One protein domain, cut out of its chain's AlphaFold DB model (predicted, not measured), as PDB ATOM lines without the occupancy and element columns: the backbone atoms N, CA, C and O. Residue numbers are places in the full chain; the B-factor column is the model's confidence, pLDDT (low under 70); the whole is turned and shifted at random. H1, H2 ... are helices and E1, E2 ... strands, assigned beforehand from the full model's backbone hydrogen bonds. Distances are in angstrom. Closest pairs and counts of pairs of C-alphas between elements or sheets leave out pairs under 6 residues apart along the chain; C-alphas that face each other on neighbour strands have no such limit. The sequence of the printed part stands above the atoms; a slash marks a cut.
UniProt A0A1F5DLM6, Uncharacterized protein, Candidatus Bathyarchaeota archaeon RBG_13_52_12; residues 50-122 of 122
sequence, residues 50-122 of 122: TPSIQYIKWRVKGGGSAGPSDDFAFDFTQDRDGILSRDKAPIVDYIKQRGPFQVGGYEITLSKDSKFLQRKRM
ATOM      1  N   THR A  50     253.332  96.021 127.424       81.69
ATOM      2  CA  THR A  50     253.525  97.044 126.402       81.69
ATOM      3  C   THR A  50     252.818  96.584 125.126       81.69
ATOM      4  O   THR A  50     253.056  95.453 124.682       81.69
ATOM      5  N   PRO A  51     251.884  97.386 124.592       84.38
ATOM      6  CA  PRO A  51     251.048  96.950 123.491       84.38
ATOM      7  C   PRO A  51     251.912  96.662 122.262       84.38
ATOM      8  O   PRO A  51     252.907  97.339 121.998       84.38
ATOM      9  N   SER A  52     251.537  95.626 121.512       85.50
ATOM     10  CA  SER A  52     252.264  95.256 120.302       85.50
ATOM     11  C   SER A  52     252.011  96.277 119.197       85.50
ATOM     12  O   SER A  52     250.862  96.580 118.882       85.50
ATOM     13  N   ILE A  53     253.086  96.767 118.578       87.38
ATOM     14  CA  ILE A  53     253.024  97.731 117.469       87.38
ATOM     15  C   ILE A  53     253.197  97.082 116.086       87.38
ATOM     16  O   ILE A  53     253.201  97.779 115.075       87.38
ATOM     17  N   GLN A  54     253.352  95.756 116.026       83.25
ATOM     18  CA  GLN A  54     253.719  95.030 114.800       83.25
ATOM     19  C   GLN A  54     252.661  95.097 113.687       83.25
ATOM     20  O   GLN A  54     252.973  94.864 112.525       83.25
ATOM     21  N   TYR A  55     251.415  95.425 114.036       82.88
ATOM     22  CA  TYR A  55     250.294  95.508 113.094       82.88
ATOM     23  C   TYR A  55     250.044  96.929 112.566       82.88
ATOM     24  O   TYR A  55     249.171  97.125 111.721       82.88
ATOM     25  N   ILE A  56     250.793  97.925 113.049       88.94
ATOM     26  CA  ILE A  56     250.614  99.325 112.657       88.94
ATOM     27  C   ILE A  56     251.251  99.555 111.289       88.94
ATOM     28  O   ILE A  56     252.435  99.285 111.077       88.94
ATOM     29  N   LYS A  57     250.469 100.115 110.363       90.69
ATOM     30  CA  LYS A  57     250.937 100.490 109.026       90.69
ATOM     31  C   LYS A  57     251.533 101.894 109.073       90.69
ATOM     32  O   LYS A  57     250.884 102.876 108.716       90.69
ATOM     33  N   TRP A  58     252.775 101.967 109.532       93.75
ATOM     34  CA  TRP A  58     253.532 103.210 109.621       93.75
ATOM     35  C   TRP A  58     253.722 103.868 108.252       93.75
ATOM     36  O   TRP A  58     253.987 103.194 107.254       93.75
ATOM     37  N   ARG A  59     253.629 105.197 108.216       95.25
ATOM     38  CA  ARG A  59     253.803 106.017 107.016       95.25
ATOM     39  C   ARG A  59     254.860 107.092 107.223       95.25
ATOM     40  O   ARG A  59     254.966 107.662 108.307       95.25
ATOM     41  N   VAL A  60     255.618 107.391 106.174       94.31
ATOM     42  CA  VAL A  60     256.539 108.537 106.140       94.31
ATOM     43  C   VAL A  60     255.818 109.801 105.675       94.31
ATOM     44  O   VAL A  60     254.699 109.764 105.149       94.31
ATOM     45  N   LYS A  61     256.472 110.955 105.840       85.31
ATOM     46  CA  LYS A  61     256.006 112.217 105.253       85.31
ATOM     47  C   LYS A  61     255.914 112.054 103.729       85.31
ATOM     48  O   LYS A  61     256.910 111.758 103.084       85.31
ATOM     49  N   GLY A  62     254.713 112.214 103.173       85.69
ATOM     50  CA  GLY A  62     254.415 111.917 101.763       85.69
ATOM     51  C   GLY A  62     253.524 110.687 101.550       85.69
ATOM     52  O   GLY A  62     253.107 110.431 100.427       85.69
ATOM     53  N   GLY A  63     253.181 109.952 102.614       86.81
ATOM     54  CA  GLY A  63     252.164 108.893 102.580       86.81
ATOM     55  C   GLY A  63     252.671 107.508 102.167       86.81
ATOM     56  O   GLY A  63     251.895 106.554 102.210       86.81
ATOM     57  N   GLY A  64     253.955 107.377 101.820       92.50
ATOM     58  CA  GLY A  64     254.603 106.085 101.585       92.50
ATOM     59  C   GLY A  64     254.665 105.223 102.851       92.50
ATOM     60  O   GLY A  64     254.611 105.744 103.965       92.50
ATOM     61  N   SER A  65     254.785 103.904 102.681       93.62
ATOM     62  CA  SER A  65     254.975 102.977 103.809       93.62
ATOM     63  C   SER A  65     256.356 103.180 104.424       93.62
ATOM     64  O   SER A  65     257.339 103.254 103.692       93.62
ATOM     65  N   ALA A  66     256.428 103.259 105.750       93.62
ATOM     66  CA  ALA A  66     257.692 103.396 106.460       93.62
ATOM     67  C   ALA A  66     258.333 102.026 106.718       93.62
ATOM     68  O   ALA A  66     257.681 101.106 107.216       93.62
ATOM     69  N   GLY A  67     259.621 101.913 106.417       89.25
ATOM     70  CA  GLY A  67     260.472 100.775 106.721       89.25
ATOM     71  C   GLY A  67     261.236 100.929 108.044       89.25
ATOM     72  O   GLY A  67     261.144 101.943 108.735       89.25
ATOM     73  N   PRO A  68     262.017  99.916 108.443       85.62
ATOM     74  CA  PRO A  68     262.792  99.930 109.687       85.62
ATOM     75  C   PRO A  68     263.985 100.908 109.679       85.62
ATOM     76  O   PRO A  68     264.593 101.151 110.714       85.62
ATOM     77  N   SER A  69     264.351 101.487 108.539       87.75
ATOM     78  CA  SER A  69     265.406 102.506 108.468       87.75
ATOM     79  C   SER A  69     264.896 103.930 108.684       87.75
ATOM     80  O   SER A  69     265.714 104.826 108.853       87.75
ATOM     81  N   ASP A  70     263.579 104.152 108.662       90.69
ATOM     82  CA  ASP A  70     263.011 105.496 108.778       90.69
ATOM     83  C   ASP A  70     263.049 105.997 110.223       90.69
ATOM     84  O   ASP A  70     262.484 105.377 111.130       90.69
ATOM     85  N   ASP A  71     263.670 107.160 110.422       91.75
ATOM     86  CA  ASP A  71     263.847 107.758 111.749       91.75
ATOM     87  C   ASP A  71     262.545 108.315 112.335       91.75
ATOM     88  O   ASP A  71     262.410 108.449 113.551       91.75
ATOM     89  N   PHE A  72     261.572 108.637 111.481       93.56
ATOM     90  CA  PHE A  72     260.265 109.129 111.891       93.56
ATOM     91  C   PHE A  72     259.163 108.566 110.997       93.56
ATOM     92  O   PHE A  72     259.237 108.646 109.769       93.56
ATOM     93  N   ALA A  73     258.100 108.060 111.616       95.38
ATOM     94  CA  ALA A  73     256.901 107.641 110.909       95.38
ATOM     95  C   ALA A  73     255.644 107.889 111.744       95.38
ATOM     96  O   ALA A  73     255.707 108.025 112.966       95.38
ATOM     97  N   PHE A  74     254.492 107.921 111.084       94.06
ATOM     98  CA  PHE A  74     253.203 108.142 111.724       94.06
ATOM     99  C   PHE A  74     252.116 107.218 111.175       94.06
ATOM    100  O   PHE A  74     252.207 106.714 110.057       94.06
ATOM    101  N   ASP A  75     251.066 107.006 111.956       94.50
ATOM    102  CA  ASP A  75     249.831 106.361 111.514       94.50
ATOM    103  C   ASP A  75     248.632 107.107 112.111       94.50
ATOM    104  O   ASP A  75     248.734 107.700 113.186       94.50
ATOM    105  N   PHE A  76     247.502 107.106 111.413       91.00
ATOM    106  CA  PHE A  76     246.271 107.714 111.914       91.00
ATOM    107  C   PHE A  76     245.705 106.851 113.037       91.00
ATOM    108  O   PHE A  76     245.667 105.630 112.913       91.00
ATOM    109  N   THR A  77     245.268 107.466 114.134       90.31
ATOM    110  CA  THR A  77     244.628 106.736 115.244       90.31
ATOM    111  C   THR A  77     243.208 106.302 114.909       90.31
ATOM    112  O   THR A  77     242.741 105.278 115.406       90.31
ATOM    113  N   GLN A  78     242.544 107.078 114.057       88.44
ATOM    114  CA  GLN A  78     241.168 106.887 113.622       88.44
ATOM    115  C   GLN A  78     241.118 106.491 112.144       88.44
ATOM    116  O   GLN A  78     242.006 106.842 111.361       88.44
ATOM    117  N   ASP A  79     240.078 105.758 111.766       84.12
ATOM    118  CA  ASP A  79     239.757 105.469 110.370       84.12
ATOM    119  C   ASP A  79     239.049 106.653 109.678       84.12
ATOM    120  O   ASP A  79     238.955 107.760 110.213       84.12
ATOM    121  N   ARG A  80     238.579 106.434 108.441       80.44
ATOM    122  CA  ARG A  80     237.874 107.460 107.653       80.44
ATOM    123  C   ARG A  80     236.532 107.867 108.260       80.44
ATOM    124  O   ARG A  80     236.078 108.972 107.979       80.44
ATOM    125  N   ASP A  81     235.946 107.008 109.086       83.38
ATOM    126  CA  ASP A  81     234.666 107.231 109.755       83.38
ATOM    127  C   ASP A  81     234.860 107.886 111.138       83.38
ATOM    128  O   ASP A  81     233.897 108.141 111.861       83.38
ATOM    129  N   GLY A  82     236.111 108.196 111.511       82.00
ATOM    130  CA  GLY A  82     236.473 108.799 112.793       82.00
ATOM    131  C   GLY A  82     236.519 107.799 113.951       82.00
ATOM    132  O   GLY A  82     236.695 108.201 115.105       82.00
ATOM    133  N   ILE A  83     236.384 106.500 113.674       86.06
ATOM    134  CA  ILE A  83     236.397 105.446 114.686       86.06
ATOM    135  C   ILE A  83     237.846 105.073 114.992       86.06
ATOM    136  O   ILE A  83     238.671 104.864 114.101       86.06
ATOM    137  N   LEU A  84     238.177 104.988 116.282       85.25
ATOM    138  CA  LEU A  84     239.503 104.567 116.724       85.25
ATOM    139  C   LEU A  84     239.768 103.129 116.262       85.25
ATOM    140  O   LEU A  84     239.019 102.211 116.603       85.25
ATOM    141  N   SER A  85     240.843 102.923 115.499       86.50
ATOM    142  CA  SER A  85     241.139 101.600 114.952       86.50
ATOM    143  C   SER A  85     241.416 100.603 116.083       86.50
ATOM    144  O   SER A  85     242.144 100.907 117.033       86.50
ATOM    145  N   ARG A  86     240.838  99.399 115.995       84.25
ATOM    146  CA  ARG A  86     240.879  98.381 117.067       84.25
ATOM    147  C   ARG A  86     242.302  97.974 117.467       84.25
ATOM    148  O   ARG A  86     242.556  97.677 118.628       84.25
ATOM    149  N   ASP A  87     243.220  97.968 116.511       85.31
ATOM    150  CA  ASP A  87     244.650  97.711 116.698       85.31
ATOM    151  C   ASP A  87     245.372  98.852 117.435       85.31
ATOM    152  O   ASP A  87     246.357  98.610 118.128       85.31
ATOM    153  N   LYS A  88     244.866 100.085 117.326       89.25
ATOM    154  CA  LYS A  88     245.482 101.303 117.879       89.25
ATOM    155  C   LYS A  88     244.896 101.708 119.215       89.25
ATOM    156  O   LYS A  88     245.618 102.292 120.018       89.25
ATOM    157  N   ALA A  89     243.638 101.360 119.472       88.50
ATOM    158  CA  ALA A  89     242.966 101.589 120.745       88.50
ATOM    159  C   ALA A  89     243.832 101.240 121.972       88.50
ATOM    160  O   ALA A  89     244.100 102.145 122.763       88.50
ATOM    161  N   PRO A  90     244.400 100.020 122.098       90.00
ATOM    162  CA  PRO A  90     245.216  99.683 123.265       90.00
ATOM    163  C   PRO A  90     246.501 100.516 123.377       90.00
ATOM    164  O   PRO A  90     246.985 100.746 124.479       90.00
ATOM    165  N   ILE A  91     247.062 100.979 122.257       91.69
ATOM    166  CA  ILE A  91     248.277 101.805 122.238       91.69
ATOM    167  C   ILE A  91     247.952 103.233 122.663       91.69
ATOM    168  O   ILE A  91     248.654 103.805 123.494       91.69
ATOM    169  N   VAL A  92     246.880 103.800 122.110       91.75
ATOM    170  CA  VAL A  92     246.403 105.139 122.461       91.75
ATOM    171  C   VAL A  92     246.045 105.194 123.944       91.75
ATOM    172  O   VAL A  92     246.479 106.116 124.634       91.75
ATOM    173  N   ASP A  93     245.324 104.193 124.451       90.88
ATOM    174  CA  ASP A  93     244.960 104.108 125.866       90.88
ATOM    175  C   ASP A  93     246.195 103.965 126.758       90.88
ATOM    176  O   ASP A  93     246.311 104.667 127.764       90.88
ATOM    177  N   TYR A  94     247.160 103.129 126.363       91.69
ATOM    178  CA  TYR A  94     248.420 102.980 127.090       91.69
ATOM    179  C   TYR A  94     249.181 104.309 127.179       91.69
ATOM    180  O   TYR A  94     249.591 104.705 128.271       91.69
ATOM    181  N   ILE A  95     249.330 105.032 126.062       93.38
ATOM    182  CA  ILE A  95     250.046 106.318 126.038       93.38
ATOM    183  C   ILE A  95     249.309 107.374 126.861       93.38
ATOM    184  O   ILE A  95     249.944 108.143 127.578       93.38
ATOM    185  N   LYS A  96     247.975 107.405 126.816       90.56
ATOM    186  CA  LYS A  96     247.183 108.331 127.638       90.56
ATOM    187  C   LYS A  96     247.319 108.056 129.137       90.56
ATOM    188  O   LYS A  96     247.288 108.997 129.920       90.56
ATOM    189  N   GLN A  97     247.464 106.794 129.537       91.00
ATOM    190  CA  GLN A  97     247.567 106.403 130.947       91.00
ATOM    191  C   GLN A  97     248.991 106.503 131.502       91.00
ATOM    192  O   GLN A  97     249.168 106.835 132.672       91.00
ATOM    193  N   ARG A  98     250.004 106.173 130.694       91.56
ATOM    194  CA  ARG A  98     251.392 105.986 131.159       91.56
ATOM    195  C   ARG A  98     252.409 106.893 130.476       91.56
ATOM    196  O   ARG A  98     253.549 106.960 130.924       91.56
ATOM    197  N   GLY A  99     252.007 107.585 129.419       92.25
ATOM    198  CA  GLY A  99     252.897 108.373 128.581       92.25
ATOM    199  C   GLY A  99     253.578 107.556 127.475       92.25
ATOM    200  O   GLY A  99     253.236 106.393 127.234       92.25
ATOM    201  N   PRO A 100     254.523 108.187 126.760       94.06
ATOM    202  CA  PRO A 100     255.309 107.549 125.711       94.06
ATOM    203  C   PRO A 100     256.021 106.282 126.184       94.06
ATOM    204  O   PRO A 100     256.390 106.159 127.352       94.06
ATOM    205  N   PHE A 101     256.260 105.349 125.267       93.94
ATOM    206  CA  PHE A 101     256.995 104.122 125.574       93.94
ATOM    207  C   PHE A 101     257.948 103.731 124.452       93.94
ATOM    208  O   PHE A 101     257.782 104.146 123.309       93.94
ATOM    209  N   GLN A 102     258.940 102.905 124.785       93.19
ATOM    210  CA  GLN A 102     259.964 102.460 123.845       93.19
ATOM    211  C   GLN A 102     259.759 100.999 123.440       93.19
ATOM    212  O   GLN A 102     259.440 100.149 124.274       93.19
ATOM    213  N   VAL A 103     259.953 100.698 122.157       89.88
ATOM    214  CA  VAL A 103     259.873  99.342 121.603       89.88
ATOM    215  C   VAL A 103     260.745  99.229 120.352       89.88
ATOM    216  O   VAL A 103     260.651 100.041 119.435       89.88
ATOM    217  N   GLY A 104     261.619  98.219 120.311       86.75
ATOM    218  CA  GLY A 104     262.444  97.926 119.131       86.75
ATOM    219  C   GLY A 104     263.340  99.080 118.660       86.75
ATOM    220  O   GLY A 104     263.513  99.242 117.459       86.75
ATOM    221  N   GLY A 105     263.866  99.901 119.579       90.31
ATOM    222  CA  GLY A 105     264.702 101.067 119.246       90.31
ATOM    223  C   GLY A 105     263.927 102.323 118.825       90.31
ATOM    224  O   GLY A 105     264.536 103.304 118.404       90.31
ATOM    225  N   TYR A 106     262.596 102.310 118.946       93.62
ATOM    226  CA  TYR A 106     261.748 103.471 118.692       93.62
ATOM    227  C   TYR A 106     261.030 103.926 119.954       93.62
ATOM    228  O   TYR A 106     260.576 103.105 120.747       93.62
ATOM    229  N   GLU A 107     260.853 105.232 120.085       95.25
ATOM    230  CA  GLU A 107     259.902 105.855 120.992       95.25
ATOM    231  C   GLU A 107     258.556 106.035 120.285       95.25
ATOM    232  O   GLU A 107     258.487 106.565 119.174       95.25
ATOM    233  N   ILE A 108     257.485 105.580 120.932       95.75
ATOM    234  CA  ILE A 108     256.111 105.679 120.451       95.75
ATOM    235  C   ILE A 108     255.398 106.768 121.239       95.75
ATOM    236  O   ILE A 108     255.274 106.696 122.465       95.75
ATOM    237  N   THR A 109     254.905 107.768 120.520       95.69
ATOM    238  CA  THR A 109     254.212 108.927 121.079       95.69
ATOM    239  C   THR A 109     252.861 109.124 120.404       95.69
ATOM    240  O   THR A 109     252.573 108.597 119.326       95.69
ATOM    241  N   LEU A 110     252.003 109.886 121.074       95.12
ATOM    242  CA  LEU A 110     250.735 110.349 120.533       95.12
ATOM    243  C   LEU A 110     250.884 111.831 120.181       95.12
ATOM    244  O   LEU A 110     251.444 112.603 120.964       95.12
ATOM    245  N   SER A 111     250.399 112.237 119.009       93.31
ATOM    246  CA  SER A 111     250.381 113.648 118.629       93.31
ATOM    247  C   SER A 111     249.558 114.473 119.623       93.31
ATOM    248  O   SER A 111     248.647 113.964 120.276       93.31
ATOM    249  N   LYS A 112     249.844 115.777 119.726       88.69
ATOM    250  CA  LYS A 112     249.146 116.677 120.667       88.69
ATOM    251  C   LYS A 112     247.624 116.676 120.489       88.69
ATOM    252  O   LYS A 112     246.890 116.807 121.458       88.69
ATOM    253  N   ASP A 113     247.159 116.517 119.255       87.81
ATOM    254  CA  ASP A 113     245.743 116.444 118.886       87.81
ATOM    255  C   ASP A 113     245.165 115.016 118.936       87.81
ATOM    256  O   ASP A 113     244.009 114.810 118.580       87.81
ATOM    257  N   SER A 114     245.950 114.023 119.368       86.38
ATOM    258  CA  SER A 114     245.586 112.598 119.415       86.38
ATOM    259  C   SER A 114     245.176 111.970 118.076       86.38
ATOM    260  O   SER A 114     244.665 110.847 118.059       86.38
ATOM    261  N   LYS A 115     245.410 112.656 116.952       89.44
ATOM    262  CA  LYS A 115     245.046 112.177 115.609       89.44
ATOM    263  C   LYS A 115     246.056 111.198 115.023       89.44
ATOM    264  O   LYS A 115     245.698 110.395 114.162       89.44
ATOM    265  N   PHE A 116     247.304 111.246 115.484       92.19
ATOM    266  CA  PHE A 116     248.387 110.436 114.946       92.19
ATOM    267  C   PHE A 116     249.147 109.716 116.052       92.19
ATOM    268  O   PHE A 116     249.561 110.326 117.038       92.19
ATOM    269  N   LEU A 117     249.398 108.428 115.842       94.50
ATOM    270  CA  LEU A 117     250.504 107.744 116.496       94.50
ATOM    271  C   LEU A 117     251.783 108.082 115.750       94.50
ATOM    272  O   LEU A 117     251.801 108.119 114.520       94.50
ATOM    273  N   GLN A 118     252.850 108.310 116.493       95.38
ATOM    274  CA  GLN A 118     254.164 108.629 115.963       95.38
ATOM    275  C   GLN A 118     255.156 107.605 116.501       95.38
ATOM    276  O   GLN A 118     255.087 107.229 117.670       95.38
ATOM    277  N   ARG A 119     256.078 107.152 115.651       94.88
ATOM    278  CA  ARG A 119     257.294 106.472 116.094       94.88
ATOM    279  C   ARG A 119     258.502 107.294 115.693       94.88
ATOM    280  O   ARG A 119     258.572 107.777 114.559       94.88
ATOM    281  N   LYS A 120     259.455 107.414 116.605       94.81
ATOM    282  CA  LYS A 120     260.716 108.121 116.400       94.81
ATOM    283  C   LYS A 120     261.872 107.222 116.815       94.81
ATOM    284  O   LYS A 120     261.800 106.596 117.866       94.81
ATOM    285  N   ARG A 121     262.917 107.134 116.000       93.31
ATOM    286  CA  ARG A 121     264.128 106.379 116.334       93.31
ATOM    287  C   ARG A 121     264.896 107.076 117.461       93.31
ATOM    288  O   ARG A 121     264.995 108.306 117.458       93.31
ATOM    289  N   MET A 122     265.376 106.281 118.416       88.94
ATOM    290  CA  MET A 122     266.192 106.721 119.555       88.94
ATOM    291  C   MET A 122     267.682 106.526 119.291       88.94
ATOM    292  O   MET A 122     268.025 105.582 118.542       88.94
TER     293      MET A 122
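AT A GLANCE: This is residues 50 to 122 of the 122 residues of an uncharacterized protein of Candidatus Bathyarchaeota archaeon RBG_13_52_12 (UniProt A0A1F5DLM6). With little regular structure, this is a small, strongly twisted wall of four strands, one short helix, H1, across one face, and unnamed residues 50 to 56 crossing over that face. The 73 printed residues include E1, H1, E2, E3 and E4 in chain order; the class is mixed, with 29 residues in named elements. The sheet, E1 - E4 - E3 - E2, is antiparallel. The whole is compact, radius of gyration of the C-alphas 11.4 A, spanning 29 by 27 by 22 A.

HOW THE PARTS SIT: Look at E4, residues 116 to 121, beside E1, residues 72 to 76: N 75 and O 117 are 2.9 A apart, within hydrogen-bond range. On its other side is E3, residues 106 to 110, with N 109 and O 118 at 2.9 A. E2, residues 101 to 103, is the antiparallel neighbour of E3, with N 108 and O 101 at 2.8 A, within hydrogen-bond range. E2, E3 and E4 form a meander, each strand the antiparallel neighbour of the one before; E2 and E3, and E3 and E4, are hairpins. H1, residues 89 to 98, is on the sheet at a height of 8.2 A, over E3 and across the strands at 84 degrees on the local plane, fitted to only just enough C-alphas, 6; the closest C-alphas of H1 and E3, Ile 95 and Leu 110, are 6.9 A apart. In H1 every O i to N i+4 pair is within hydrogen-bond range.

IN THESE COORDINATES: Find C-alpha 72 at (260.265, 109.129, 111.891), where E1 begins its 14.1 A. H1 also runs 14.1 A, E3 13.1 A and E4 16.3 A, ending at C-alpha 121, (264.128, 106.379, 116.334).

THE WHOLE: The printed part has no cut; the link from E1 to H1 is long, 12 residues. No printed residue is under pLDDT 70.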